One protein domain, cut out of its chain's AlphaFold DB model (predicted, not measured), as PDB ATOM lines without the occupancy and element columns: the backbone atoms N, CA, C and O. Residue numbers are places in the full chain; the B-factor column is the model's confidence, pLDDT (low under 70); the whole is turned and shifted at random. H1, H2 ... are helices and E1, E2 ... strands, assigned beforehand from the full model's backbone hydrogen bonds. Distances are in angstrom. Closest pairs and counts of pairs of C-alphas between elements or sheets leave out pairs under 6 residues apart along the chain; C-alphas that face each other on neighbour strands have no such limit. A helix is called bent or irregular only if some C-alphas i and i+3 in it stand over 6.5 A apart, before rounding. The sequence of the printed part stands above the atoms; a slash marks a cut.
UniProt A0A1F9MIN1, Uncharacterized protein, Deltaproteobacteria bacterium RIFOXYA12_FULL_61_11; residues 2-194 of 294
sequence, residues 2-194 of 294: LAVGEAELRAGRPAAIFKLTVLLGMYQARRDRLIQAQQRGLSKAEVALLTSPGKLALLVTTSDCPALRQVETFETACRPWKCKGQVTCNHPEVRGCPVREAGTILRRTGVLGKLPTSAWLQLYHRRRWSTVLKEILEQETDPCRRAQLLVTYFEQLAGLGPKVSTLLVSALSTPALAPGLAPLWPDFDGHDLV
ATOM      1  N   LEU A   2      51.740  90.212 113.209       66.38
ATOM      2  CA  LEU A   2      52.476  89.842 111.979       66.38
ATOM      3  C   LEU A   2      52.104  88.433 111.478       66.38
ATOM      4  O   LEU A   2      52.960  87.674 111.038       66.38
ATOM      5  N   ALA A   3      50.835  88.054 111.609       76.62
ATOM      6  CA  ALA A   3      50.363  86.741 111.209       76.62
ATOM      7  C   ALA A   3      49.974  86.763 109.727       76.62
ATOM      8  O   ALA A   3      49.282  87.677 109.262       76.62
ATOM      9  N   VAL A   4      50.420  85.746 108.991       84.56
ATOM     10  CA  VAL A   4      49.867  85.425 107.676       84.56
ATOM     11  C   VAL A   4      48.566  84.671 107.926       84.56
ATOM     12  O   VAL A   4      48.561  83.689 108.663       84.56
ATOM     13  N   GLY A   5      47.459  85.159 107.367       88.94
ATOM     14  CA  GLY A   5      46.173  84.478 107.494       88.94
ATOM     15  C   GLY A   5      46.219  83.140 106.765       88.94
ATOM     16  O   GLY A   5      46.529  83.107 105.577       88.94
ATOM     17  N   GLU A   6      45.910  82.056 107.470       91.94
ATOM     18  CA  GLU A   6      45.981  80.695 106.933       91.94
ATOM     19  C   GLU A   6      45.069  80.506 105.712       91.94
ATOM     20  O   GLU A   6      45.523  80.047 104.668       91.94
ATOM     21  N   ALA A   7      43.805  80.936 105.810       94.19
ATOM     22  CA  ALA A   7      42.837  80.854 104.714       94.19
ATOM     23  C   ALA A   7      43.267  81.678 103.488       94.19
ATOM     24  O   ALA A   7      43.146  81.223 102.353       94.19
ATOM     25  N   GLU A   8      43.824  82.870 103.718       93.94
ATOM     26  CA  GLU A   8      44.329  83.738 102.651       93.94
ATOM     27  C   GLU A   8      45.543  83.116 101.950       93.94
ATOM     28  O   GLU A   8      45.652  83.182 100.725       93.94
ATOM     29  N   LEU A   9      46.448  82.491 102.713       94.19
ATOM     30  CA  LEU A   9      47.604  81.791 102.160       94.19
ATOM     31  C   LEU A   9      47.177  80.550 101.377       94.19
ATOM     32  O   LEU A   9      47.631  80.375 100.253       94.19
ATOM     33  N   ARG A  10      46.265  79.741 101.926       94.75
ATOM     34  CA  ARG A  10      45.677  78.576 101.248       94.75
ATOM     35  C   ARG A  10      45.028  78.954  99.919       94.75
ATOM     36  O   ARG A  10      45.176  78.230  98.946       94.75
ATOM     37  N   ALA A  11      44.350  80.098  99.870       94.06
ATOM     38  CA  ALA A  11      43.734  80.625  98.655       94.06
ATOM     39  C   ALA A  11      44.730  81.307  97.693       94.06
ATOM     40  O   ALA A  11      44.307  81.900  96.702       94.06
ATOM     41  N   GLY A  12      46.036  81.305  97.991       92.38
ATOM     42  CA  GLY A  12      47.059  81.916  97.137       92.38
ATOM     43  C   GLY A  12      46.920  83.433  96.999       92.38
ATOM     44  O   GLY A  12      47.345  84.014  95.997       92.38
ATOM     45  N   ARG A  13      46.304  84.103  97.982       91.88
ATOM     46  CA  ARG A  13      46.003  85.535  97.892       91.88
ATOM     47  C   ARG A  13      47.309  86.341  97.848       91.88
ATOM     48  O   ARG A  13      48.154  86.170  98.735       91.88
ATOM     49  N   PRO A  14      47.473  87.290  96.901       91.25
ATOM     50  CA  PRO A  14      48.705  88.072  96.763       91.25
ATOM     51  C   PRO A  14      49.144  88.755  98.062       91.25
ATOM     52  O   PRO A  14      50.337  88.867  98.340       91.25
ATOM     53  N   ALA A  15      48.191  89.216  98.881       90.88
ATOM     54  CA  ALA A  15      48.488  89.885 100.146       90.88
ATOM     55  C   ALA A  15      49.115  88.930 101.170       90.88
ATOM     56  O   ALA A  15      50.028  89.328 101.889       90.88
ATOM     57  N   ALA A  16      48.668  87.672 101.228       92.69
ATOM     58  CA  ALA A  16      49.264  86.664 102.099       92.69
ATOM     59  C   ALA A  16      50.670  86.279 101.625       92.69
ATOM     60  O   ALA A  16      51.587  86.235 102.445       92.69
ATOM     61  N   ILE A  17      50.852  86.096 100.314       92.81
ATOM     62  CA  ILE A  17      52.159  85.803  99.709       92.81
ATOM     63  C   ILE A  17      53.135  86.948  99.987       92.81
ATOM     64  O   ILE A  17      54.208  86.709 100.525       92.81
ATOM     65  N   PHE A  18      52.727  88.198  99.750       93.88
ATOM     66  CA  PHE A  18      53.522  89.386 100.069       93.88
ATOM     67  C   PHE A  18      53.974  89.410 101.533       93.88
ATOM     68  O   PHE A  18      55.156  89.597 101.826       93.88
ATOM     69  N   LYS A  19      53.039  89.186 102.465       93.69
ATOM     70  CA  LYS A  19      53.352  89.128 103.897       93.69
ATOM     71  C   LYS A  19      54.354  88.022 104.198       93.69
ATOM     72  O   LYS A  19      55.325  88.279 104.904       93.69
ATOM     73  N   LEU A  20      54.151  86.821 103.656       93.38
ATOM     74  CA  LEU A  20      55.063  85.694 103.843       93.38
ATOM     75  C   LEU A  20      56.467  86.012 103.304       93.38
ATOM     76  O   LEU A  20      57.447  85.812 104.021       93.38
ATOM     77  N   THR A  21      56.565  86.575 102.097       93.38
ATOM     78  CA  THR A  21      57.822  87.023 101.480       93.38
ATOM     79  C   THR A  21      58.568  87.999 102.387       93.38
ATOM     80  O   THR A  21      59.748  87.794 102.687       93.38
ATOM     81  N   VAL A  22      57.876  89.033 102.877       93.00
ATOM     82  CA  VAL A  22      58.468  90.024 103.780       93.00
ATOM     83  C   VAL A  22      58.919  89.367 105.086       93.00
ATOM     84  O   VAL A  22      60.057  89.571 105.498       93.00
ATOM     85  N   LEU A  23      58.092  88.530 105.717       91.12
ATOM     86  CA  LEU A  23      58.426  87.879 106.989       91.12
ATOM     87  C   LEU A  23      59.642  86.949 106.877       91.12
ATOM     88  O   LEU A  23      60.544  87.021 107.716       91.12
ATOM     89  N   LEU A  24      59.705  86.116 105.834       90.31
ATOM     90  CA  LEU A  24      60.847  85.226 105.597       90.31
ATOM     91  C   LEU A  24      62.135  86.027 105.364       90.31
ATOM     92  O   LEU A  24      63.170  85.730 105.968       90.31
ATOM     93  N   GLY A  25      62.070  87.089 104.559       90.06
ATOM     94  CA  GLY A  25      63.214  87.969 104.324       90.06
ATOM     95  C   GLY A  25      63.638  88.757 105.570       90.06
ATOM     96  O   GLY A  25      64.836  88.911 105.824       90.06
ATOM     97  N   MET A  26      62.692  89.207 106.399       88.31
ATOM     98  CA  MET A  26      62.968  89.924 107.651       88.31
ATOM     99  C   MET A  26      63.733  89.056 108.653       88.31
ATOM    100  O   MET A  26      64.733  89.502 109.236       88.31
ATOM    101  N   TYR A  27      63.277  87.817 108.840       85.69
ATOM    102  CA  TYR A  27      63.764  86.920 109.887       85.69
ATOM    103  C   TYR A  27      64.869  85.962 109.442       85.69
ATOM    104  O   TYR A  27      65.398  85.215 110.266       85.69
ATOM    105  N   GLN A  28      65.316  86.041 108.187       83.88
ATOM    106  CA  GLN A  28      66.453  85.251 107.719       83.88
ATOM    107  C   GLN A  28      67.687  85.434 108.625       83.88
ATOM    108  O   GLN A  28      68.077  86.560 108.953       83.88
ATOM    109  N   ALA A  29      68.329  84.325 109.002       79.75
ATOM    110  CA  ALA A  29      69.518  84.304 109.864       79.75
ATOM    111  C   ALA A  29      69.328  84.989 111.240       79.75
ATOM    112  O   ALA A  29      70.277  85.536 111.809       79.75
ATOM    113  N   ARG A  30      68.104  84.982 111.786       80.81
ATOM    114  CA  ARG A  30      67.815  85.384 113.170       80.81
ATOM    115  C   ARG A  30      67.538  84.158 114.036       80.81
ATOM    116  O   ARG A  30      67.078  83.135 113.554       80.81
ATOM    117  N   ARG A  31      67.829  84.287 115.333       80.44
ATOM    118  CA  ARG A  31      67.446  83.298 116.349       80.44
ATOM    119  C   ARG A  31      65.992  83.528 116.749       80.44
ATOM    120  O   ARG A  31      65.610  84.684 116.933       80.44
ATOM    121  N   ASP A  32      65.246  82.464 117.012       79.19
ATOM    122  CA  ASP A  32      63.815  82.525 117.349       79.19
ATOM    123  C   ASP A  32      63.503  83.464 118.515       79.19
ATOM    124  O   ASP A  32      62.585  84.274 118.429       79.19
ATOM    125  N   ARG A  33      64.328  83.465 119.573       81.44
ATOM    126  CA  ARG A  33      64.160  84.398 120.703       81.44
ATOM    127  C   ARG A  33      64.187  85.867 120.262       81.44
ATOM    128  O   ARG A  33      63.424  86.674 120.787       81.44
ATOM    129  N   LEU A  34      65.051  86.222 119.308       84.06
ATOM    130  CA  LEU A  34      65.125  87.583 118.766       84.06
ATOM    131  C   LEU A  34      63.940  87.881 117.848       84.06
ATOM    132  O   LEU A  34      63.421  88.991 117.894       84.06
ATOM    133  N   ILE A  35      63.495  86.896 117.059       85.25
ATOM    134  CA  ILE A  35      62.294  87.002 116.219       85.25
ATOM    135  C   ILE A  35      61.078  87.299 117.101       85.25
ATOM    136  O   ILE A  35      60.407  88.304 116.891       85.25
ATOM    137  N   GLN A  36      60.845  86.493 118.139       84.06
ATOM    138  CA  GLN A  36      59.724  86.658 119.067       84.06
ATOM    139  C   GLN A  36      59.790  87.978 119.845       84.06
ATOM    140  O   GLN A  36      58.770  88.631 120.053       84.06
ATOM    141  N   ALA A  37      60.980  88.387 120.302       86.12
ATOM    142  CA  ALA A  37      61.156  89.676 120.970       86.12
ATOM    143  C   ALA A  37      60.840  90.844 120.023       86.12
ATOM    144  O   ALA A  37      60.119  91.762 120.401       86.12
ATOM    145  N   GLN A  38      61.319  90.779 118.777       86.38
ATOM    146  CA  GLN A  38      61.031  91.789 117.765       86.38
ATOM    147  C   GLN A  38      59.538  91.826 117.427       86.38
ATOM    148  O   GLN A  38      58.954  92.899 117.442       86.38
ATOM    149  N   GLN A  39      58.895  90.679 117.189       87.31
ATOM    150  CA  GLN A  39      57.456  90.607 116.906       87.31
ATOM    151  C   GLN A  39      56.603  91.220 118.021       87.31
ATOM    152  O   GLN A  39      55.654  91.939 117.724       87.31
ATOM    153  N   ARG A  40      56.955  90.969 119.289       88.56
ATOM    154  CA  ARG A  40      56.265  91.553 120.451       88.56
ATOM    155  C   ARG A  40      56.485  93.057 120.595       88.56
ATOM    156  O   ARG A  40      55.621  93.735 121.133       88.56
ATOM    157  N   GLY A  41      57.623  93.563 120.127       88.94
ATOM    158  CA  GLY A  41      57.963  94.984 120.191       88.94
ATOM    159  C   GLY A  41      57.402  95.835 119.048       88.94
ATOM    160  O   GLY A  41      57.558  97.049 119.103       88.94
ATOM    161  N   LEU A  42      56.789  95.234 118.021       92.00
ATOM    162  CA  LEU A  42      56.286  95.964 116.855       92.00
ATOM    163  C   LEU A  42      54.862  96.479 117.083       92.00
ATOM    164  O   LEU A  42      53.924  95.712 117.311       92.00
ATOM    165  N   SER A  43      54.694  97.789 116.948       93.62
ATOM    166  CA  SER A  43      53.394  98.455 116.955       93.62
ATOM    167  C   SER A  43      52.561  98.088 115.720       93.62
ATOM    168  O   SER A  43      53.076  97.683 114.675       93.62
ATOM    169  N   LYS A  44      51.238  98.289 115.795       91.50
ATOM    170  CA  LYS A  44      50.339  98.076 114.643       91.50
ATOM    171  C   LYS A  44      50.751  98.910 113.421       91.50
ATOM    172  O   LYS A  44      50.650  98.415 112.300       91.50
ATOM    173  N   ALA A  45      51.227 100.136 113.638       92.31
ATOM    174  CA  ALA A  45      51.671 101.033 112.573       92.31
ATOM    175  C   ALA A  45      52.933 100.511 111.870       92.31
ATOM    176  O   ALA A  45      52.965 100.454 110.642       92.31
ATOM    177  N   GLU A  46      53.929 100.046 112.628       94.19
ATOM    178  CA  GLU A  46      55.153  99.454 112.069       94.19
ATOM    179  C   GLU A  46      54.854  98.164 111.299       94.19
ATOM    180  O   GLU A  46      55.380  97.944 110.209       94.19
ATOM    181  N   VAL A  47      53.950  97.327 111.819       92.88
ATOM    182  CA  VAL A  47      53.484  96.134 111.101       92.88
ATOM    183  C   VAL A  47      52.820  96.522 109.783       92.88
ATOM    184  O   VAL A  47      53.127  95.924 108.753       92.88
ATOM    185  N   ALA A  48      51.933  97.520 109.789       92.50
ATOM    186  CA  ALA A  48      51.266  97.982 108.577       92.50
ATOM    187  C   ALA A  48      52.267  98.533 107.552       92.50
ATOM    188  O   ALA A  48      52.157  98.197 106.377       92.50
ATOM    189  N   LEU A  49      53.269  99.302 107.984       93.31
ATOM    190  CA  LEU A  49      54.323  99.806 107.103       93.31
ATOM    191  C   LEU A  49      55.087  98.671 106.416       93.31
ATOM    192  O   LEU A  49      55.327  98.730 105.215       93.31
ATOM    193  N   LEU A  50      55.445  97.624 107.161       93.62
ATOM    194  CA  LEU A  50      56.216  96.506 106.622       93.62
ATOM    195  C   LEU A  50      55.381  95.563 105.748       93.62
ATOM    196  O   LEU A  50      55.913  94.952 104.830       93.62
ATOM    197  N   THR A  51      54.097  95.383 106.059       93.31
ATOM    198  CA  THR A  51      53.339  94.216 105.577       93.31
ATOM    199  C   THR A  51      52.017  94.534 104.877       93.31
ATOM    200  O   THR A  51      51.335  93.610 104.432       93.31
ATOM    201  N   SER A  52      51.640  95.811 104.752       93.06
ATOM    202  CA  SER A  52      50.435  96.226 104.024       93.06
ATOM    203  C   SER A  52      50.784  96.765 102.633       93.06
ATOM    204  O   SER A  52      51.344  97.861 102.536       93.06
ATOM    205  N   PRO A  53      50.384  96.067 101.550       92.19
ATOM    206  CA  PRO A  53      50.527  96.583 100.192       92.19
ATOM    207  C   PRO A  53      49.882  97.961 100.007       92.19
ATOM    208  O   PRO A  53      50.471  98.828  99.375       92.19
ATOM    209  N   GLY A  54      48.705  98.201 100.601       92.75
ATOM    210  CA  GLY A  54      48.011  99.490 100.491       92.75
ATOM    211  C   GLY A  54      48.744 100.632 101.201       92.75
ATOM    212  O   GLY A  54      48.830 101.736 100.668       92.75
ATOM    213  N   LYS A  55      49.337 100.370 102.376       93.75
ATOM    214  CA  LYS A  55      50.140 101.383 103.083       93.75
ATOM    215  C   LYS A  55      51.407 101.722 102.303       93.75
ATOM    216  O   LYS A  55      51.755 102.893 102.216       93.75
ATOM    217  N   LEU A  56      52.073 100.715 101.735       93.31
ATOM    218  CA  LEU A  56      53.257 100.919 100.900       93.31
ATOM    219  C   LEU A  56      52.919 101.663  99.612       93.31
ATOM    220  O   LEU A  56      53.640 102.590  99.272       93.31
ATOM    221  N   ALA A  57      51.804 101.331  98.957       92.25
ATOM    222  CA  ALA A  57      51.323 102.067  97.792       92.25
ATOM    223  C   ALA A  57      51.160 103.557  98.106       92.25
ATOM    224  O   ALA A  57      51.703 104.397  97.394       92.25
ATOM    225  N   LEU A  58      50.489 103.886  99.213       93.19
ATOM    226  CA  LEU A  58      50.341 105.270  99.655       93.19
ATOM    227  C   LEU A  58      51.708 105.931  99.900       93.19
ATOM    228  O   LEU A  58      51.988 106.970  99.323       93.19
ATOM    229  N   LEU A  59      52.584 105.310 100.696       92.31
ATOM    230  CA  LEU A  59      53.891 105.888 101.037       92.31
ATOM    231  C   LEU A  59      54.808 106.077  99.822       92.31
ATOM    232  O   LEU A  59      55.578 107.031  99.780       92.31
ATOM    233  N   VAL A  60      54.755 105.165  98.850       90.44
ATOM    234  CA  VAL A  60      55.541 105.263  97.616       90.44
ATOM    235  C   VAL A  60      54.985 106.360  96.712       90.44
ATOM    236  O   VAL A  60      55.759 107.167  96.208       90.44
ATOM    237  N   THR A  61      53.662 106.428  96.542       88.31
ATOM    238  CA  THR A  61      53.014 107.410  95.652       88.31
ATOM    239  C   THR A  61      53.083 108.841  96.173       88.31
ATOM    240  O   THR A  61      53.199 109.763  95.374       88.31
ATOM    241  N   THR A  62      53.058 109.045  97.492       90.88
ATOM    242  CA  THR A  62      53.159 110.382  98.103       90.88
ATOM    243  C   THR A  62      54.593 110.807  98.405       90.88
ATOM    244  O   THR A  62      54.805 111.857  99.003       90.88
ATOM    245  N   SER A  63      55.586 109.971  98.101       90.19
ATOM    246  CA  SER A  63      56.981 110.265  98.410       90.19
ATOM    247  C   SER A  63      57.638 111.057  97.282       90.19
ATOM    248  O   SER A  63      57.720 110.583  96.152       90.19
ATOM    249  N   ASP A  64      58.293 112.160  97.634       89.88
ATOM    250  CA  ASP A  64      59.092 112.952  96.690       89.88
ATOM    251  C   ASP A  64      60.437 112.305  96.311       89.88
ATOM    252  O   ASP A  64      61.158 112.819  95.456       89.88
ATOM    253  N   CYS A  65      60.797 111.166  96.917       92.44
ATOM    254  CA  CYS A  65      62.048 110.468  96.630       92.44
ATOM    255  C   CYS A  65      62.151 110.055  95.146       92.44
ATOM    256  O   CYS A  65      61.385 109.193  94.702       92.44
ATOM    257  N   PRO A  66      63.155 110.546  94.394       88.81
ATOM    258  CA  PRO A  66      63.330 110.188  92.985       88.81
ATOM    259  C   PRO A  66      63.517 108.682  92.771       88.81
ATOM    260  O   PRO A  66      63.014 108.117  91.803       88.81
ATOM    261  N   ALA A  67      64.178 108.009  93.719       90.38
ATOM    262  CA  ALA A  67      64.424 106.572  93.660       90.38
ATOM    263  C   ALA A  67      63.154 105.716  93.804       90.38
ATOM    264  O   ALA A  67      63.220 104.519  93.560       90.38
ATOM    265  N   LEU A  68      62.016 106.285  94.214       88.56
ATOM    266  CA  LEU A  68      60.751 105.558  94.369       88.56
ATOM    267  C   LEU A  68      59.812 105.697  93.160       88.56
ATOM    268  O   LEU A  68      58.788 105.022  93.121       88.56
ATOM    269  N   ARG A  69      60.164 106.519  92.161       80.69
ATOM    270  CA  ARG A  69      59.302 106.802  90.999       80.69
ATOM    271  C   ARG A  69      59.193 105.642  90.008       80.69
ATOM    272  O   ARG A  69      58.160 105.488  89.368       80.69
ATOM    273  N   GLN A  70      60.254 104.850  89.853       78.06
ATOM    274  CA  GLN A  70      60.318 103.730  88.910       78.06
ATOM    275  C   GLN A  70      61.042 102.535  89.532       78.06
ATOM    276  O   GLN A  70      61.939 102.701  90.360       78.06
ATOM    277  N   VAL A  71      60.668 101.324  89.117       79.75
ATOM    278  CA  VAL A  71      61.183 100.069  89.689       79.75
ATOM    279  C   VAL A  71      62.667  99.876  89.365       79.75
ATOM    280  O   VAL A  71      63.456  99.519  90.236       79.75
ATOM    281  N   GLU A  72      63.065 100.173  88.132       81.19
ATOM    282  CA  GLU A  72      64.448 100.120  87.651       81.19
ATOM    283  C   GLU A  72      65.345 101.089  88.431       81.19
ATOM    284  O   GLU A  72      66.434 100.733  88.897       81.19
ATOM    285  N   THR A  73      64.856 102.317  88.624       83.94
ATOM    286  CA  THR A  73      65.538 103.345  89.413       83.94
ATOM    287  C   THR A  73      65.602 102.951  90.883       83.94
ATOM    288  O   THR A  73      66.614 103.180  91.536       83.94
ATOM    289  N   PHE A  74      64.573 102.302  91.425       90.38
ATOM    290  CA  PHE A  74      64.579 101.856  92.811       90.38
ATOM    291  C   PHE A  74      65.684 100.837  93.095       90.38
ATOM    292  O   PHE A  74      66.393 100.936  94.105       90.38
ATOM    293  N   GLU A  75      65.881  99.857  92.213       85.19
ATOM    294  CA  GLU A  75      66.886  98.828  92.470       85.19
ATOM    295  C   GLU A  75      68.322  99.355  92.387       85.19
ATOM    296  O   GLU A  75      69.188  98.950  93.175       85.19
ATOM    297  N   THR A  76      68.557 100.343  91.530       86.31
ATOM    298  CA  THR A  76      69.888 100.902  91.261       86.31
ATOM    299  C   THR A  76      70.211 102.164  92.071       86.31
ATOM    300  O   THR A  76      71.328 102.290  92.569       86.31
ATOM    301  N   ALA A  77      69.257 103.070  92.281       89.25
ATOM    302  CA  ALA A  77      69.483 104.357  92.943       89.25
ATOM    303  C   ALA A  77      69.147 104.347  94.442       89.25
ATOM    304  O   ALA A  77      69.748 105.095  95.216       89.25
ATOM    305  N   CYS A  78      68.230 103.485  94.907       93.06
ATOM    306  CA  CYS A  78      67.936 103.394  96.338       93.06
ATOM    307  C   CYS A  78      69.068 102.650  97.068       93.06
ATOM    308  O   CYS A  78      69.157 101.414  97.047       93.06
ATOM    309  N   ARG A  79      69.942 103.420  97.727       92.56
ATOM    310  CA  ARG A  79      71.106 102.937  98.483       92.56
ATOM    311  C   ARG A  79      70.991 103.316  99.964       92.56
ATOM    312  O   ARG A  79      71.578 104.308 100.379       92.56
ATOM    313  N   PRO A  80      70.209 102.587 100.774       93.19
ATOM    314  CA  PRO A  80      70.162 102.814 102.213       93.19
ATOM    315  C   PRO A  80      71.321 102.111 102.936       93.19
ATOM    316  O   PRO A  80      71.594 100.929 102.707       93.19
ATOM    317  N   TRP A  81      71.956 102.799 103.880       92.50
ATOM    318  CA  TRP A  81      72.990 102.243 104.757       92.50
ATOM    319  C   TRP A  81      72.728 102.594 106.220       92.50
ATOM    320  O   TRP A  81      71.863 103.404 106.546       92.50
ATOM    321  N   LYS A  82      73.460 101.940 107.123       91.44
ATOM    322  CA  LYS A  82      73.369 102.192 108.562       91.44
ATOM    323  C   LYS A  82      74.539 103.065 109.001       91.44
ATOM    324  O   LYS A  82      75.685 102.693 108.775       91.44
ATOM    325  N   CYS A  83      74.254 104.184 109.655       88.12
ATOM    326  CA  CYS A  83      75.239 105.090 110.237       88.12
ATOM    327  C   CYS A  83      74.861 105.364 111.696       88.12
ATOM    328  O   CYS A  83      73.729 105.754 111.971       88.12
ATOM    329  N   LYS A  84      75.777 105.108 112.643       86.31
ATOM    330  CA  LYS A  84      75.575 105.342 114.091       86.31
ATOM    331  C   LYS A  84      74.230 104.822 114.637       86.31
ATOM    332  O   LYS A  84      73.565 105.470 115.434       86.31
ATOM    333  N   GLY A  85      73.804 103.642 114.182       82.31
ATOM    334  CA  GLY A  85      72.549 103.027 114.628       82.31
ATOM    335  C   GLY A  85      71.298 103.435 113.842       82.31
ATOM    336  O   GLY A  85      70.310 102.709 113.914       82.31
ATOM    337  N   GLN A  86      71.355 104.496 113.039       86.88
ATOM    338  CA  GLN A  86      70.247 104.984 112.214       86.88
ATOM    339  C   GLN A  86      70.389 104.536 110.758       86.88
ATOM    340  O   GLN A  86      71.501 104.311 110.274       86.88
ATOM    341  N   VAL A  87      69.269 104.390 110.049       91.69
ATOM    342  CA  VAL A  87      69.272 104.110 108.607       91.69
ATOM    343  C   VAL A  87      69.163 105.421 107.836       91.69
ATOM    344  O   VAL A  87      68.232 106.189 108.050       91.69
ATOM    345  N   THR A  88      70.104 105.660 106.926       91.81
ATOM    346  CA  THR A  88      70.171 106.851 106.067       91.81
ATOM    347  C   THR A  88      70.405 106.455 104.602       91.81
ATOM    348  O   THR A  88      70.554 105.269 104.299       91.81
ATOM    349  N   CYS A  89      70.362 107.413 103.680       93.25
ATOM    350  CA  CYS A  89      70.644 107.224 102.256       93.25
ATOM    351  C   CYS A  89      71.163 108.531 101.624       93.25
ATOM    352  O   CYS A  89      71.331 109.524 102.325       93.25
ATOM    353  N   ASN A  90      71.359 108.548 100.300       89.75
ATOM    354  CA  ASN A  90      71.771 109.741  99.538       89.75
ATOM    355  C   ASN A  90      70.715 110.865  99.485       89.75
ATOM    356  O   ASN A  90      71.001 111.928  98.957       89.75
ATOM    357  N   HIS A  91      69.512 110.622 100.014       90.44
ATOM    358  CA  HIS A  91      68.392 111.569 100.044       90.44
ATOM    359  C   HIS A  91      67.869 111.757 101.479       90.44
ATOM    360  O   HIS A  91      66.727 111.369 101.776       90.44
ATOM    361  N   PRO A  92      68.706 112.220 102.430       88.50
ATOM    362  CA  PRO A  92      68.313 112.365 103.833       88.50
ATOM    363  C   PRO A  92      67.177 113.380 104.045       88.50
ATOM    364  O   PRO A  92      66.437 113.257 105.017       88.50
ATOM    365  N   GLU A  93      67.016 114.340 103.134       90.69
ATOM    366  CA  GLU A  93      66.016 115.410 103.156       90.69
ATOM    367  C   GLU A  93      64.574 114.923 102.973       90.69
ATOM    368  O   GLU A  93      63.645 115.529 103.509       90.69
ATOM    369  N   VAL A  94      64.373 113.811 102.258       90.62
ATOM    370  CA  VAL A  94      63.042 113.227 102.033       90.62
ATOM    371  C   VAL A  94      62.440 112.858 103.386       90.62
ATOM    372  O   VAL A  94      63.027 112.060 104.099       90.62
ATOM    373  N   ARG A  95      61.269 113.352 103.778       87.69
ATOM    374  CA  ARG A  95      60.609 112.900 105.022       87.69
ATOM    375  C   ARG A  95      59.679 111.719 104.735       87.69
ATOM    376  O   ARG A  95      59.216 111.562 103.614       87.69
ATOM    377  N   GLY A  96      59.431 110.860 105.725       87.38
ATOM    378  CA  GLY A  96      58.461 109.764 105.573       87.38
ATOM    379  C   GLY A  96      58.894 108.616 104.644       87.38
ATOM    380  O   GLY A  96      58.050 107.930 104.074       87.38
ATOM    381  N   CYS A  97      60.200 108.440 104.400       93.19
ATOM    382  CA  CYS A  97      60.685 107.449 103.437       93.19
ATOM    383  C   CYS A  97      60.416 106.008 103.928       93.19
ATOM    384  O   CYS A  97      61.048 105.582 104.906       93.19
ATOM    385  N   PRO A  98      59.601 105.202 103.210       94.00
ATOM    386  CA  PRO A  98      59.222 103.859 103.658       94.00
ATOM    387  C   PRO A  98      60.425 102.923 103.821       94.00
ATOM    388  O   PRO A  98      60.440 102.078 104.714       94.00
ATOM    389  N   VAL A  99      61.472 103.099 103.010       94.94
ATOM    390  CA  VAL A  99      62.691 102.277 103.057       94.94
ATOM    391  C   VAL A  99      63.497 102.526 104.329       94.94
ATOM    392  O   VAL A  99      63.982 101.582 104.957       94.94
ATOM    393  N   ARG A 100      63.674 103.795 104.722       93.69
ATOM    394  CA  ARG A 100      64.457 104.131 105.919       93.69
ATOM    395  C   ARG A 100      63.698 103.802 107.192       93.69
ATOM    396  O   ARG A 100      64.301 103.285 108.133       93.69
ATOM    397  N   GLU A 101      62.390 104.036 107.202       93.56
ATOM    398  CA  GLU A 101      61.522 103.613 108.299       93.56
ATOM    399  C   GLU A 101      61.559 102.093 108.463       93.56
ATOM    400  O   GLU A 101      61.905 101.609 109.540       93.56
ATOM    401  N   ALA A 102      61.354 101.332 107.382       94.00
ATOM    402  CA  ALA A 102      61.484  99.878 107.409       94.00
ATOM    403  C   ALA A 102      62.872  99.443 107.903       94.00
ATOM    404  O   ALA A 102      62.978  98.627 108.813       94.00
ATOM    405  N   GLY A 103      63.955 100.019 107.377       92.50
ATOM    406  CA  GLY A 103      65.312  99.693 107.818       92.50
ATOM    407  C   GLY A 103      65.535  99.935 109.318       92.50
ATOM    408  O   GLY A 103      66.183  99.126 109.991       92.50
ATOM    409  N   THR A 104      64.956 101.014 109.850       91.19
ATOM    410  CA  THR A 104      65.014 101.374 111.273       91.19
ATOM    411  C   THR A 104      64.242 100.367 112.125       91.19
ATOM    412  O   THR A 104      64.792  99.835 113.091       91.19
ATOM    413  N   ILE A 105      63.021 100.019 111.713       91.19
ATOM    414  CA  ILE A 105      62.170  99.013 112.366       91.19
ATOM    415  C   ILE A 105      62.857  97.639 112.388       91.19
ATOM    416  O   ILE A 105      62.841  96.924 113.394       91.19
ATOM    417  N   LEU A 106      63.509  97.258 111.287       87.69
ATOM    418  CA  LEU A 106      64.171  95.961 111.160       87.69
ATOM    419  C   LEU A 106      65.449  95.853 111.995       87.69
ATOM    420  O   LEU A 106      65.839  94.741 112.363       87.69
ATOM    421  N   ARG A 107      66.105  96.978 112.314       85.38
ATOM    422  CA  ARG A 107      67.362  97.035 113.085       85.38
ATOM    423  C   ARG A 107      68.469  96.144 112.491       85.38
ATOM    424  O   ARG A 107      69.257  95.533 113.221       85.38
ATOM    425  N   ARG A 108      68.527  96.041 111.155       81.25
ATOM    426  CA  ARG A 108      69.511  95.233 110.401       81.25
ATOM    427  C   ARG A 108      70.455  96.122 109.597       81.25
ATOM    428  O   ARG A 108      70.985  97.093 110.134       81.25
ATOM    429  N   THR A 109      70.712  95.748 108.351       83.38
ATOM    430  CA  THR A 109      71.363  96.580 107.348       83.38
ATOM    431  C   THR A 109      70.332  97.555 106.785       83.38
ATOM    432  O   THR A 109      69.147  97.227 106.718       83.38
ATOM    433  N   GLY A 110      70.776  98.739 106.354       81.75
ATOM    434  CA  GLY A 110      69.892  99.681 105.661       81.75
ATOM    435  C   GLY A 110      69.245  99.049 104.425       81.75
ATOM    436  O   GLY A 110      68.054  99.234 104.196       81.75
ATOM    437  N   VAL A 111      69.999  98.208 103.703       88.19
ATOM    438  CA  VAL A 111      69.554  97.481 102.500       88.19
ATOM    439  C   VAL A 111      68.300  96.647 102.741       88.19
ATOM    440  O   VAL A 111      67.417  96.636 101.892       88.19
ATOM    441  N   LEU A 112      68.167  95.993 103.899       89.94
ATOM    442  CA  LEU A 112      66.976  95.184 104.170       89.94
ATOM    443  C   LEU A 112      65.708  96.038 104.327       89.94
ATOM    444  O   LEU A 112      64.608  95.538 104.116       89.94
ATOM    445  N   GLY A 113      65.845  97.334 104.621       92.94
ATOM    446  CA  GLY A 113      64.727  98.277 104.581       92.94
ATOM    447  C   GLY A 113      64.076  98.387 103.200       92.94
ATOM    448  O   GLY A 113      62.906  98.740 103.107       92.94
ATOM    449  N   LYS A 114      64.789  98.026 102.121       94.56
ATOM    450  CA  LYS A 114      64.219  97.995 100.768       94.56
ATOM    451  C   LYS A 114      63.192  96.884 100.582       94.56
ATOM    452  O   LYS A 114      62.328  97.038  99.729       94.56
ATOM    453  N   LEU A 115      63.281  95.787 101.340       94.25
ATOM    454  CA  LEU A 115      62.546  94.548 101.068       94.25
ATOM    455  C   LEU A 115      61.029  94.757 100.905       94.25
ATOM    456  O   LEU A 115      60.511  94.363  99.861       94.25
ATOM    457  N   PRO A 116      60.301  95.405 101.842       95.00
ATOM    458  CA  PRO A 116      58.861  95.614 101.679       95.00
ATOM    459  C   PRO A 116      58.511  96.419 100.426       95.00
ATOM    460  O   PRO A 116      57.584  96.077  99.698       95.00
ATOM    461  N   THR A 117      59.281  97.476 100.157       94.81
ATOM    462  CA  THR A 117      59.051  98.360  99.009       94.81
ATOM    463  C   THR A 117      59.386  97.660  97.692       94.81
ATOM    464  O   THR A 117      58.586  97.720  96.767       94.81
ATOM    465  N   SER A 118      60.504  96.929  97.624       93.38
ATOM    466  CA  SER A 118      60.897  96.108  96.468       93.38
ATOM    467  C   SER A 118      59.837  95.055  96.151       93.38
ATOM    468  O   SER A 118      59.356  94.971  95.026       93.38
ATOM    469  N   ALA A 119      59.397  94.306  97.169       92.69
ATOM    470  CA  ALA A 119      58.358  93.297  97.017       92.69
ATOM    471  C   ALA A 119      57.041  93.908  96.524       92.69
ATOM    472  O   ALA A 119      56.382  93.329  95.666       92.69
ATOM    473  N   TRP A 120      56.659  95.091  97.015       93.62
ATOM    474  CA  TRP A 120      55.445  95.766  96.561       93.62
ATOM    475  C   TRP A 120      55.583  96.232  95.108       93.62
ATOM    476  O   TRP A 120      54.711  95.955  94.282       93.62
ATOM    477  N   LEU A 121      56.710  96.872  94.780       89.88
ATOM    478  CA  LEU A 121      57.008  97.336  93.430       89.88
ATOM    479  C   LEU A 121      56.972  96.184  92.423       89.88
ATOM    480  O   LEU A 121      56.448  96.348  91.329       89.88
ATOM    481  N   GLN A 122      57.480  95.011  92.787       86.88
ATOM    482  CA  GLN A 122      57.578  93.877  91.873       86.88
ATOM    483  C   GLN A 122      56.279  93.065  91.775       86.88
ATOM    484  O   GLN A 122      55.896  92.708  90.665       86.88
ATOM    485  N   LEU A 123      55.584  92.826  92.897       86.44
ATOM    486  CA  LEU A 123      54.390  91.963  92.958       86.44
ATOM    487  C   LEU A 123      53.064  92.686  92.660       86.44
ATOM    488  O   LEU A 123      52.053  92.025  92.398       86.44
ATOM    489  N   TYR A 124      53.037  94.020  92.757       85.25
ATOM    490  CA  TYR A 124      51.816  94.821  92.598       85.25
ATOM    491  C   TYR A 124      51.938  95.935  91.560       85.25
ATOM    492  O   TYR A 124      50.975  96.160  90.831       85.25
ATOM    493  N   HIS A 125      53.072  96.641  91.501       82.31
ATOM    494  CA  HIS A 125      53.220  97.816  90.633       82.31
ATOM    495  C   HIS A 125      53.726  97.463  89.224       82.31
ATOM    496  O   HIS A 125      53.083  97.809  88.239       82.31
ATOM    497  N   ARG A 126      54.866  96.767  89.113       78.62
ATOM    498  CA  ARG A 126      55.501  96.391  87.836       78.62
ATOM    499  C   ARG A 126      54.678  95.349  87.098       78.62
ATOM    500  O   ARG A 126      54.369  95.503  85.923       78.62
ATOM    501  N   ARG A 127      54.393  94.250  87.793       77.50
ATOM    502  CA  ARG A 127      53.631  93.111  87.298       77.50
ATOM    503  C   ARG A 127      52.725  92.656  88.421       77.50
ATOM    504  O   ARG A 127      53.161  92.515  89.558       77.50
ATOM    505  N   ARG A 128      51.452  92.426  88.114       85.44
ATOM    506  CA  ARG A 128      50.564  91.786  89.083       85.44
ATOM    507  C   ARG A 128      51.067  90.365  89.305       85.44
ATOM    508  O   ARG A 128      51.404  89.687  88.338       85.44
ATOM    509  N   TRP A 129      51.062  89.904  90.550       89.19
ATOM    510  CA  TRP A 129      51.419  88.526  90.902       89.19
ATOM    511  C   TRP A 129      50.792  87.467  89.974       89.19
ATOM    512  O   TRP A 129      51.481  86.574  89.492       89.19
ATOM    513  N   SER A 130      49.508  87.618  89.638       90.81
ATOM    514  CA  SER A 130      48.798  86.725  88.713       90.81
ATOM    515  C   SER A 130      49.388  86.705  87.299       90.81
ATOM    516  O   SER A 130      49.376  85.670  86.646       90.81
ATOM    517  N   THR A 131      49.899  87.841  86.820       92.81
ATOM    518  CA  THR A 131      50.545  87.952  85.507       92.81
ATOM    519  C   THR A 131      51.867  87.197  85.495       92.81
ATOM    520  O   THR A 131      52.115  86.454  84.557       92.81
ATOM    521  N   VAL A 132      52.670  87.316  86.557       93.25
ATOM    522  CA  VAL A 132      53.941  86.581  86.685       93.25
ATOM    523  C   VAL A 132      53.705  85.073  86.657       93.25
ATOM    524  O   VAL A 132      54.384  84.357  85.929       93.25
ATOM    525  N   LEU A 133      52.715  84.589  87.415       95.25
ATOM    526  CA  LEU A 133      52.361  83.170  87.406       95.25
ATOM    527  C   LEU A 133      51.925  82.706  86.013       95.25
ATOM    528  O   LEU A 133      52.408  81.683  85.540       95.25
ATOM    529  N   LYS A 134      51.057  83.476  85.345       96.00
ATOM    530  CA  LYS A 134      50.582  83.168  83.993       96.00
ATOM    531  C   LYS A 134      51.727  83.103  82.976       96.00
ATOM    532  O   LYS A 134      51.800  82.143  82.225       96.00
ATOM    533  N   GLU A 135      52.637  84.074  82.990       95.69
ATOM    534  CA  GLU A 135      53.796  84.095  82.087       95.69
ATOM    535  C   GLU A 135      54.688  82.859  82.277       95.69
ATOM    536  O   GLU A 135      55.104  82.248  81.299       95.69
ATOM    537  N   ILE A 136      54.957  82.453  83.524       97.44
ATOM    538  CA  ILE A 136      55.760  81.249  83.799       97.44
ATOM    539  C   ILE A 136      55.031  79.983  83.324       97.44
ATOM    540  O   ILE A 136      55.663  79.089  82.762       97.44
ATOM    541  N   LEU A 137      53.711  79.908  83.523       97.69
ATOM    542  CA  LEU A 137      52.887  78.792  83.049       97.69
ATOM    543  C   LEU A 137      52.896  78.660  81.521       97.69
ATOM    544  O   LEU A 137      52.884  77.541  81.014       97.69
ATOM    545  N   GLU A 138      52.914  79.784  80.804       97.62
ATOM    546  CA  GLU A 138      52.972  79.829  79.338       97.62
ATOM    547  C   GLU A 138      54.369  79.494  78.790       97.62
ATOM    548  O   GLU A 138      54.483  78.939  77.701       97.62
ATOM    549  N   GLN A 139      55.430  79.822  79.532       97.12
ATOM    550  CA  GLN A 139      56.822  79.628  79.105       97.12
ATOM    551  C   GLN A 139      57.360  78.215  79.345       97.12
ATOM    552  O   GLN A 139      58.252  77.774  78.625       97.12
ATOM    553  N   GLU A 140      56.872  77.528  80.374       98.25
ATOM    554  CA  GLU A 140      57.426  76.258  80.835       98.25
ATOM    555  C   GLU A 140      56.301  75.263  81.109       98.25
ATOM    556  O   GLU A 140      55.271  75.617  81.683       98.25
ATOM    557  N   THR A 141      56.486  74.007  80.716       97.31
ATOM    558  CA  THR A 141      55.489  72.946  80.896       97.31
ATOM    559  C   THR A 141      55.765  72.095  82.129       97.31
ATOM    560  O   THR A 141      54.810  71.631  82.748       97.31
ATOM    561  N   ASP A 142      57.030  71.934  82.530       97.81
ATOM    562  CA  ASP A 142      57.421  71.152  83.706       97.81
ATOM    563  C   ASP A 142      57.164  71.932  85.020       97.81
ATOM    564  O   ASP A 142      57.822  72.952  85.273       97.81
ATOM    565  N   PRO A 143      56.271  71.454  85.915       97.94
ATOM    566  CA  PRO A 143      56.007  72.079  87.215       97.94
ATOM    567  C   PRO A 143      57.252  72.309  88.080       97.94
ATOM    568  O   PRO A 143      57.343  73.329  88.774       97.94
ATOM    569  N   CYS A 144      58.238  71.408  88.022       96.88
ATOM    570  CA  CYS A 144      59.484  71.549  88.778       96.88
ATOM    571  C   CYS A 144      60.343  72.701  88.244       96.88
ATOM    572  O   CYS A 144      60.986  73.428  89.012       96.88
ATOM    573  N   ARG A 145      60.351  72.899  86.921       97.88
ATOM    574  CA  ARG A 145      61.049  74.016  86.272       97.88
ATOM    575  C   ARG A 145      60.336  75.339  86.491       97.88
ATOM    576  O   ARG A 145      61.006  76.322  86.801       97.88
ATOM    577  N   ARG A 146      59.001  75.361  86.478       98.50
ATOM    578  CA  ARG A 146      58.215  76.548  86.860       98.50
ATOM    579  C   ARG A 146      58.559  77.030  88.265       98.50
ATOM    580  O   ARG A 146      58.775  78.223  88.472       98.50
ATOM    581  N   ALA A 147      58.674  76.113  89.228       98.12
ATOM    582  CA  ALA A 147      59.085  76.459  90.586       98.12
ATOM    583  C   ALA A 147      60.501  77.066  90.623       98.12
ATOM    584  O   ALA A 147      60.735  78.035  91.340       98.12
ATOM    585  N   GLN A 148      61.440  76.565  89.814       97.06
ATOM    586  CA  GLN A 148      62.793  77.131  89.706       97.06
ATOM    587  C   GLN A 148      62.795  78.531  89.074       97.06
ATOM    588  O   GLN A 148      63.444  79.432  89.602       97.06
ATOM    589  N   LEU A 149      62.026  78.750  88.003       97.81
ATOM    590  CA  LEU A 149      61.852  80.078  87.401       97.81
ATOM    591  C   LEU A 149      61.256  81.069  88.405       97.81
ATOM    592  O   LEU A 149      61.691  82.220  88.499       97.81
ATOM    593  N   LEU A 150      60.307  80.604  89.218       97.31
ATOM    594  CA  LEU A 150      59.712  81.419  90.262       97.31
ATOM    595  C   LEU A 150      60.717  81.780  91.371       97.31
ATOM    596  O   LEU A 150      60.679  82.897  91.888       97.31
ATOM    597  N   VAL A 151      61.655  80.885  91.706       97.25
ATOM    598  CA  VAL A 151      62.776  81.208  92.608       97.25
ATOM    599  C   VAL A 151      63.610  82.348  92.028       97.25
ATOM    600  O   VAL A 151      63.832  83.340  92.723       97.25
ATOM    601  N   THR A 152      63.998  82.258  90.752       96.00
ATOM    602  CA  THR A 152      64.759  83.314  90.065       96.00
ATOM    603  C   THR A 152      64.010  84.645  90.046       96.00
ATOM    604  O   THR A 152      64.625  85.693  90.226       96.00
ATOM    605  N   TYR A 153      62.684  84.630  89.894       94.62
ATOM    606  CA  TYR A 153      61.869  85.839  90.008       94.62
ATOM    607  C   TYR A 153      61.969  86.466  91.412       94.62
ATOM    608  O   TYR A 153      62.239  87.660  91.541       94.62
ATOM    609  N   PHE A 154      61.823  85.675  92.481       94.56
ATOM    610  CA  PHE A 154      61.915  86.188  93.854       94.56
ATOM    611  C   PHE A 154      63.325  86.647  94.257       94.56
ATOM    612  O   PHE A 154      63.452  87.522  95.112       94.56
ATOM    613  N   GLU A 155      64.387  86.103  93.658       93.56
ATOM    614  CA  GLU A 155      65.770  86.574  93.859       93.56
ATOM    615  C   GLU A 155      66.008  88.014  93.379       93.56
ATOM    616  O   GLU A 155      66.949  88.664  93.831       93.56
ATOM    617  N   GLN A 156      65.148  88.544  92.506       89.50
ATOM    618  CA  GLN A 156      65.237  89.937  92.057       89.50
ATOM    619  C   GLN A 156      64.785  90.933  93.134       89.50
ATOM    620  O   GLN A 156      65.036  92.132  93.014       89.50
ATOM    621  N   LEU A 157      64.106  90.461  94.185       90.81
ATOM    622  CA  LEU A 157      63.629  91.312  95.265       90.81
ATOM    623  C   LEU A 157      64.776  91.696  96.205       90.81
ATOM    624  O   LEU A 157      65.529  90.856  96.703       90.81
ATOM    625  N   ALA A 158      64.865  92.981  96.542       89.75
ATOM    626  CA  ALA A 158      65.912  93.489  97.414       89.75
ATOM    627  C   ALA A 158      65.918  92.777  98.779       89.75
ATOM    628  O   ALA A 158      64.943  92.805  99.529       89.75
ATOM    629  N   GLY A 159      67.060  92.185  99.138       86.19
ATOM    630  CA  GLY A 159      67.242  91.486 100.414       86.19
ATOM    631  C   GLY A 159      66.826  90.012 100.408       86.19
ATOM    632  O   GLY A 159      66.985  89.353 101.439       86.19
ATOM    633  N   LEU A 160      66.351  89.482  99.280       91.06
ATOM    634  CA  LEU A 160      66.118  88.055  99.070       91.06
ATOM    635  C   LEU A 160      67.264  87.470  98.242       91.06
ATOM    636  O   LEU A 160      67.503  87.869  97.113       91.06
ATOM    637  N   GLY A 161      68.013  86.548  98.844       90.69
ATOM    638  CA  GLY A 161      69.011  85.750  98.130       90.69
ATOM    639  C   GLY A 161      68.477  84.354  97.800       90.69
ATOM    640  O   GLY A 161      67.449  83.963  98.368       90.69
ATOM    641  N   PRO A 162      69.224  83.557  97.011       91.62
ATOM    642  CA  PRO A 162      68.772  82.259  96.504       91.62
ATOM    643  C   PRO A 162      68.167  81.360  97.574       91.62
ATOM    644  O   PRO A 162      67.043  80.896  97.458       91.62
ATOM    645  N   LYS A 163      68.839  81.227  98.721       91.62
ATOM    646  CA  LYS A 163      68.351  80.417  99.846       91.62
ATOM    647  C   LYS A 163      66.940  80.799 100.315       91.62
ATOM    648  O   LYS A 163      66.139  79.918 100.609       91.62
ATOM    649  N   VAL A 164      66.658  82.093 100.476       93.38
ATOM    650  CA  VAL A 164      65.363  82.544 101.016       93.38
ATOM    651  C   VAL A 164      64.288  82.483  99.937       93.38
ATOM    652  O   VAL A 164      63.167  82.090 100.247       93.38
ATOM    653  N   SER A 165      64.636  82.780  98.684       95.88
ATOM    654  CA  SER A 165      63.739  82.602  97.539       95.88
ATOM    655  C   SER A 165      63.347  81.134  97.358       95.88
ATOM    656  O   SER A 165      62.159  80.825  97.313       95.88
ATOM    657  N   THR A 166      64.309  80.206  97.384       95.56
ATOM    658  CA  THR A 166      64.053  78.756  97.346       95.56
ATOM    659  C   THR A 166      63.193  78.302  98.520       95.56
ATOM    660  O   THR A 166      62.263  77.521  98.333       95.56
ATOM    661  N   LEU A 167      63.450  78.816  99.730       94.44
ATOM    662  CA  LEU A 167      62.627  78.512 100.901       94.44
ATOM    663  C   LEU A 167      61.178  78.971 100.711       94.44
ATOM    664  O   LEU A 167      60.271  78.172 100.930       94.44
ATOM    665  N   LEU A 168      60.974  80.220 100.283       95.38
ATOM    666  CA  LEU A 168      59.656  80.792 100.021       95.38
ATOM    667  C   LEU A 168      58.893  79.971  98.981       95.38
ATOM    668  O   LEU A 168      57.764  79.571  99.248       95.38
ATOM    669  N   VAL A 169      59.503  79.695  97.826       97.19
ATOM    670  CA  VAL A 169      58.826  78.945  96.764       97.19
ATOM    671  C   VAL A 169      58.533  77.519  97.219       97.19
ATOM    672  O   VAL A 169      57.389  77.100  97.111       97.19
ATOM    673  N   SER A 170      59.489  76.821  97.848       96.00
ATOM    674  CA  SER A 170      59.238  75.467  98.370       96.00
ATOM    675  C   SER A 170      58.082  75.426  99.377       96.00
ATOM    676  O   SER A 170      57.290  74.492  99.369       96.00
ATOM    677  N   ALA A 171      57.921  76.457 100.214       94.50
ATOM    678  CA  ALA A 171      56.796  76.532 101.142       94.50
ATOM    679  C   ALA A 171      55.450  76.715 100.420       94.50
ATOM    680  O   ALA A 171      54.436  76.197 100.877       94.50
ATOM    681  N   LEU A 172      55.438  77.430  99.292       96.50
ATOM    682  CA  LEU A 172      54.236  77.700  98.505       96.50
ATOM    683  C   LEU A 172      53.867  76.572  97.530       96.50
ATOM    684  O   LEU A 172      52.733  76.547  97.055       96.50
ATOM    685  N   SER A 173      54.801  75.671  97.216       97.12
ATOM    686  CA  SER A 173      54.664  74.698  96.125       97.12
ATOM    687  C   SER A 173      55.017  73.252  96.505       97.12
ATOM    688  O   SER A 173      55.090  72.388  95.639       97.12
ATOM    689  N   THR A 174      55.259  72.953  97.787       96.31
ATOM    690  CA  THR A 174      55.519  71.585  98.274       96.31
ATOM    691  C   THR A 174      54.481  71.184  99.326       96.31
ATOM    692  O   THR A 174      54.668  71.473 100.513       96.31
ATOM    693  N   PRO A 175      53.398  70.481  98.945       94.62
ATOM    694  CA  PRO A 175      52.290  70.175  99.855       94.62
ATOM    695  C   PRO A 175      52.721  69.347 101.071       94.62
ATOM    696  O   PRO A 175      52.201  69.542 102.164       94.62
ATOM    697  N   ALA A 176      53.719  68.477 100.922       92.00
ATOM    698  CA  ALA A 176      54.212  67.645 102.017       92.00
ATOM    699  C   ALA A 176      54.960  68.422 103.123       92.00
ATOM    700  O   ALA A 176      55.134  67.891 104.217       92.00
ATOM    701  N   LEU A 177      55.411  69.662 102.873       90.00
ATOM    702  CA  LEU A 177      56.009  70.506 103.921       90.00
ATOM    703  C   LEU A 177      54.955  71.183 104.798       90.00
ATOM    704  O   LEU A 177      55.202  71.418 105.980       90.00
ATOM    705  N   ALA A 178      53.818  71.541 104.205       87.12
ATOM    706  CA  ALA A 178      52.728  72.235 104.873       87.12
ATOM    707  C   ALA A 178      51.396  71.844 104.204       87.12
ATOM    708  O   ALA A 178      50.918  72.560 103.315       87.12
ATOM    709  N   PRO A 179      50.805  70.697 104.594       88.50
ATOM    710  CA  PRO A 179      49.575  70.200 103.987       88.50
ATOM    711  C   PRO A 179      48.465  71.255 103.994       88.50
ATOM    712  O   PRO A 179      48.165  71.861 105.021       88.50
ATOM    713  N   GLY A 180      47.871  71.506 102.825       90.62
ATOM    714  CA  GLY A 180      46.818  72.510 102.655       90.62
ATOM    715  C   GLY A 180      47.286  73.973 102.680       90.62
ATOM    716  O   GLY A 180      46.428  74.854 102.727       90.62
ATOM    717  N   LEU A 181      48.599  74.244 102.657       93.81
ATOM    718  CA  LEU A 181      49.194  75.594 102.642       93.81
ATOM    719  C   LEU A 181      50.211  75.813 101.511       93.81
ATOM    720  O   LEU A 181      50.966  76.783 101.548       93.81
ATOM    721  N   ALA A 182      50.199  74.948 100.496       95.62
ATOM    722  CA  ALA A 182      50.975  75.093  99.265       95.62
ATOM    723  C   ALA A 182      50.052  75.532  98.106       95.62
ATOM    724  O   ALA A 182      49.646  74.692  97.304       95.62
ATOM    725  N   PRO A 183      49.663  76.820  98.020       96.50
ATOM    726  CA  PRO A 183      48.654  77.295  97.069       96.50
ATOM    727  C   PRO A 183      49.084  77.256  95.598       96.50
ATOM    728  O   PRO A 183      48.252  77.494  94.731       96.50
ATOM    729  N   LEU A 184      50.370  77.034  95.308       97.12
ATOM    730  CA  LEU A 184      50.880  76.957  93.936       97.12
ATOM    731  C   LEU A 184      50.959  75.518  93.415       97.12
ATOM    732  O   LEU A 184      51.237  75.315  92.239       97.12
ATOM    733  N   TRP A 185      50.729  74.525  94.275       96.19
ATOM    734  CA  TRP A 185      50.636  73.126  93.872       96.19
ATOM    735  C   TRP A 185      49.284  72.845  93.184       96.19
ATOM    736  O   TRP A 185      48.265  73.320  93.691       96.19
ATOM    737  N   PRO A 186      49.217  72.036  92.105       96.06
ATOM    738  CA  PRO A 186      50.309  71.290  91.460       96.06
ATOM    739  C   PRO A 186      51.008  72.038  90.318       96.06
ATOM    740  O   PRO A 186      51.983  71.537  89.767       96.06
ATOM    741  N   ASP A 187      50.522  73.224  89.954       97.88
ATOM    742  CA  ASP A 187      51.012  73.994  88.809       97.88
ATOM    743  C   ASP A 187      52.505  74.336  88.903       97.88
ATOM    744  O   ASP A 187      53.200  74.416  87.886       97.88
ATOM    745  N   PHE A 188      52.987  74.498  90.134       98.12
ATOM    746  CA  PHE A 188      54.380  74.628  90.516       98.12
ATOM    747  C   PHE A 188      54.714  73.493  91.486       98.12
ATOM    748  O   PHE A 188      54.055  73.335  92.516       98.12
ATOM    749  N   ASP A 189      55.779  72.748  91.197       97.12
ATOM    750  CA  ASP A 189      56.255  71.645  92.031       97.12
ATOM    751  C   ASP A 189      57.577  72.027  92.711       97.12
ATOM    752  O   ASP A 189      58.625  72.171  92.083       97.12
ATOM    753  N   GLY A 190      57.531  72.216  94.030       96.62
ATOM    754  CA  GLY A 190      58.710  72.547  94.832       96.62
ATOM    755  C   GLY A 190      59.504  71.354  95.367       96.62
ATOM    756  O   GLY A 190      60.486  71.579  96.073       96.62
ATOM    757  N   HIS A 191      59.113  70.105  95.095       95.38
ATOM    758  CA  HIS A 191      59.728  68.918  95.703       95.38
ATOM    759  C   HIS A 191      61.227  68.803  95.417       95.38
ATOM    760  O   HIS A 191      61.966  68.242  96.234       95.38
ATOM    761  N   ASP A 192      61.663  69.379  94.299       94.31
ATOM    762  CA  ASP A 192      63.041  69.410  93.830       94.31
ATOM    763  C   ASP A 192      63.857  70.612  94.349       94.31
ATOM    764  O   ASP A 192      65.085  70.655  94.217       94.31
ATOM    765  N   LEU A 193      63.210  71.606  94.954       95.62
ATOM    766  CA  LEU A 193      63.874  72.798  95.472       95.62
ATOM    767  C   LEU A 193      64.619  72.470  96.770       95.62
ATOM    768  O   LEU A 193      64.007  72.203  97.794       95.62
ATOM    769  N   VAL A 194      65.951  72.502  96.770       93.25
ATOM    770  CA  VAL A 194      66.754  72.182  97.962       93.25
ATOM    771  C   VAL A 194      67.205  73.465  98.655       93.25
ATOM    772  O   VAL A 194      67.844  74.313  98.039       93.25
TER     773      VAL A 194
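AT A GLANCE: This is residues 2 to 194 of the 294 residues of an uncharacterized protein of Deltaproteobacteria bacterium RIFOXYA12_FULL_61_11 (UniProt A0A1F9MIN1). Two helices, H2 and H8, run side by side and opposite ways through the middle; H4, H5 and H7 pack across one side of this pair, while on the other H11 packs on H2, H10 on H11 and H9 on H10. The small hairpin E1-E2 lies at one end of the longest axis, and the H9 to H10 link and the winding residues 174 to 194, with no named element, lie at the other. The printed part has 193 residues, with eleven named helices and two named strands, in the order H1 to H6, E1, E2, H7 to H11; the sheet E1 - E2 is antiparallel and the class is mostly helix. It is compact, with a radius of gyration of the C-alphas of 16.6 A and spans of 49 by 37 by 26 A.

HOW THE PARTS SIT: H1, residues 6 to 10, touches H2, residues 14 to 27, only at the corner; their closest C-alphas, those of Leu 9 and Ala 16, are 5.1 A apart. H3, residues 32 to 41, touches no helix. H4, residues 44 to 51, touches H2 about perpendicular, at 82 degrees, with the closest C-alphas, Lys 19 and Thr 51, at 5.4 A. H5, residues 53 to 61, and H6, residues 71 to 77, touch H8, residues 110 to 126, with closest C-alphas Pro 53 and Trp 120, and Val 71 and Leu 121, each pair 6.2 A apart. E1, residues 81 to 83, and E2, residues 86 to 88, form an antiparallel hairpin, with N 81 and O 88 within hydrogen-bond range at 2.9 A. H7, residues 98 to 106, touches H8 at a steep tilt of 49 degrees, the closest C-alphas being Gly 103 and Gly 113, 3.6 A. H2 and H8 are the hub, touching four helices each, and touch each other at a shallow tilt of 15 degrees, opposite ways, closest at the C-alphas of Val 22 and Pro 116, 6.0 A. H9, residues 129 to 139, touches H10, residues 143 to 155, closest at the C-alphas of Ile 136 and Arg 146, 6.1 A. H11, residues 162 to 173, touches H10 at the C-alphas of Val 151 and Ser 165, 5.2 A, and H2 at those of Thr 21 and Leu 168, 6.7 A. Every O i to N i+4 pair is within hydrogen-bond range in the helices other than H8, which has 8 of 13.

IN THESE COORDINATES: C-alpha 6, where H1 begins, is at (45.981, 80.695, 106.933). H2 is 20.0 A long, H10 18.7 A and H8 23.1 A; H8 is irregular, with C-alphas 113 and 116 7.1 A apart, and has a kink of 29 degrees near residue 117. H11 ends at C-alpha 173, (54.664, 74.698, 96.125).

THE WHOLE: The C-alphas farthest apart, those of Lys 84 and Thr 141, are 50.5 A apart. The printed part has no cut, and no link is long. The mean pLDDT of the printed part is 91.1, and residue 2 alone is under 70.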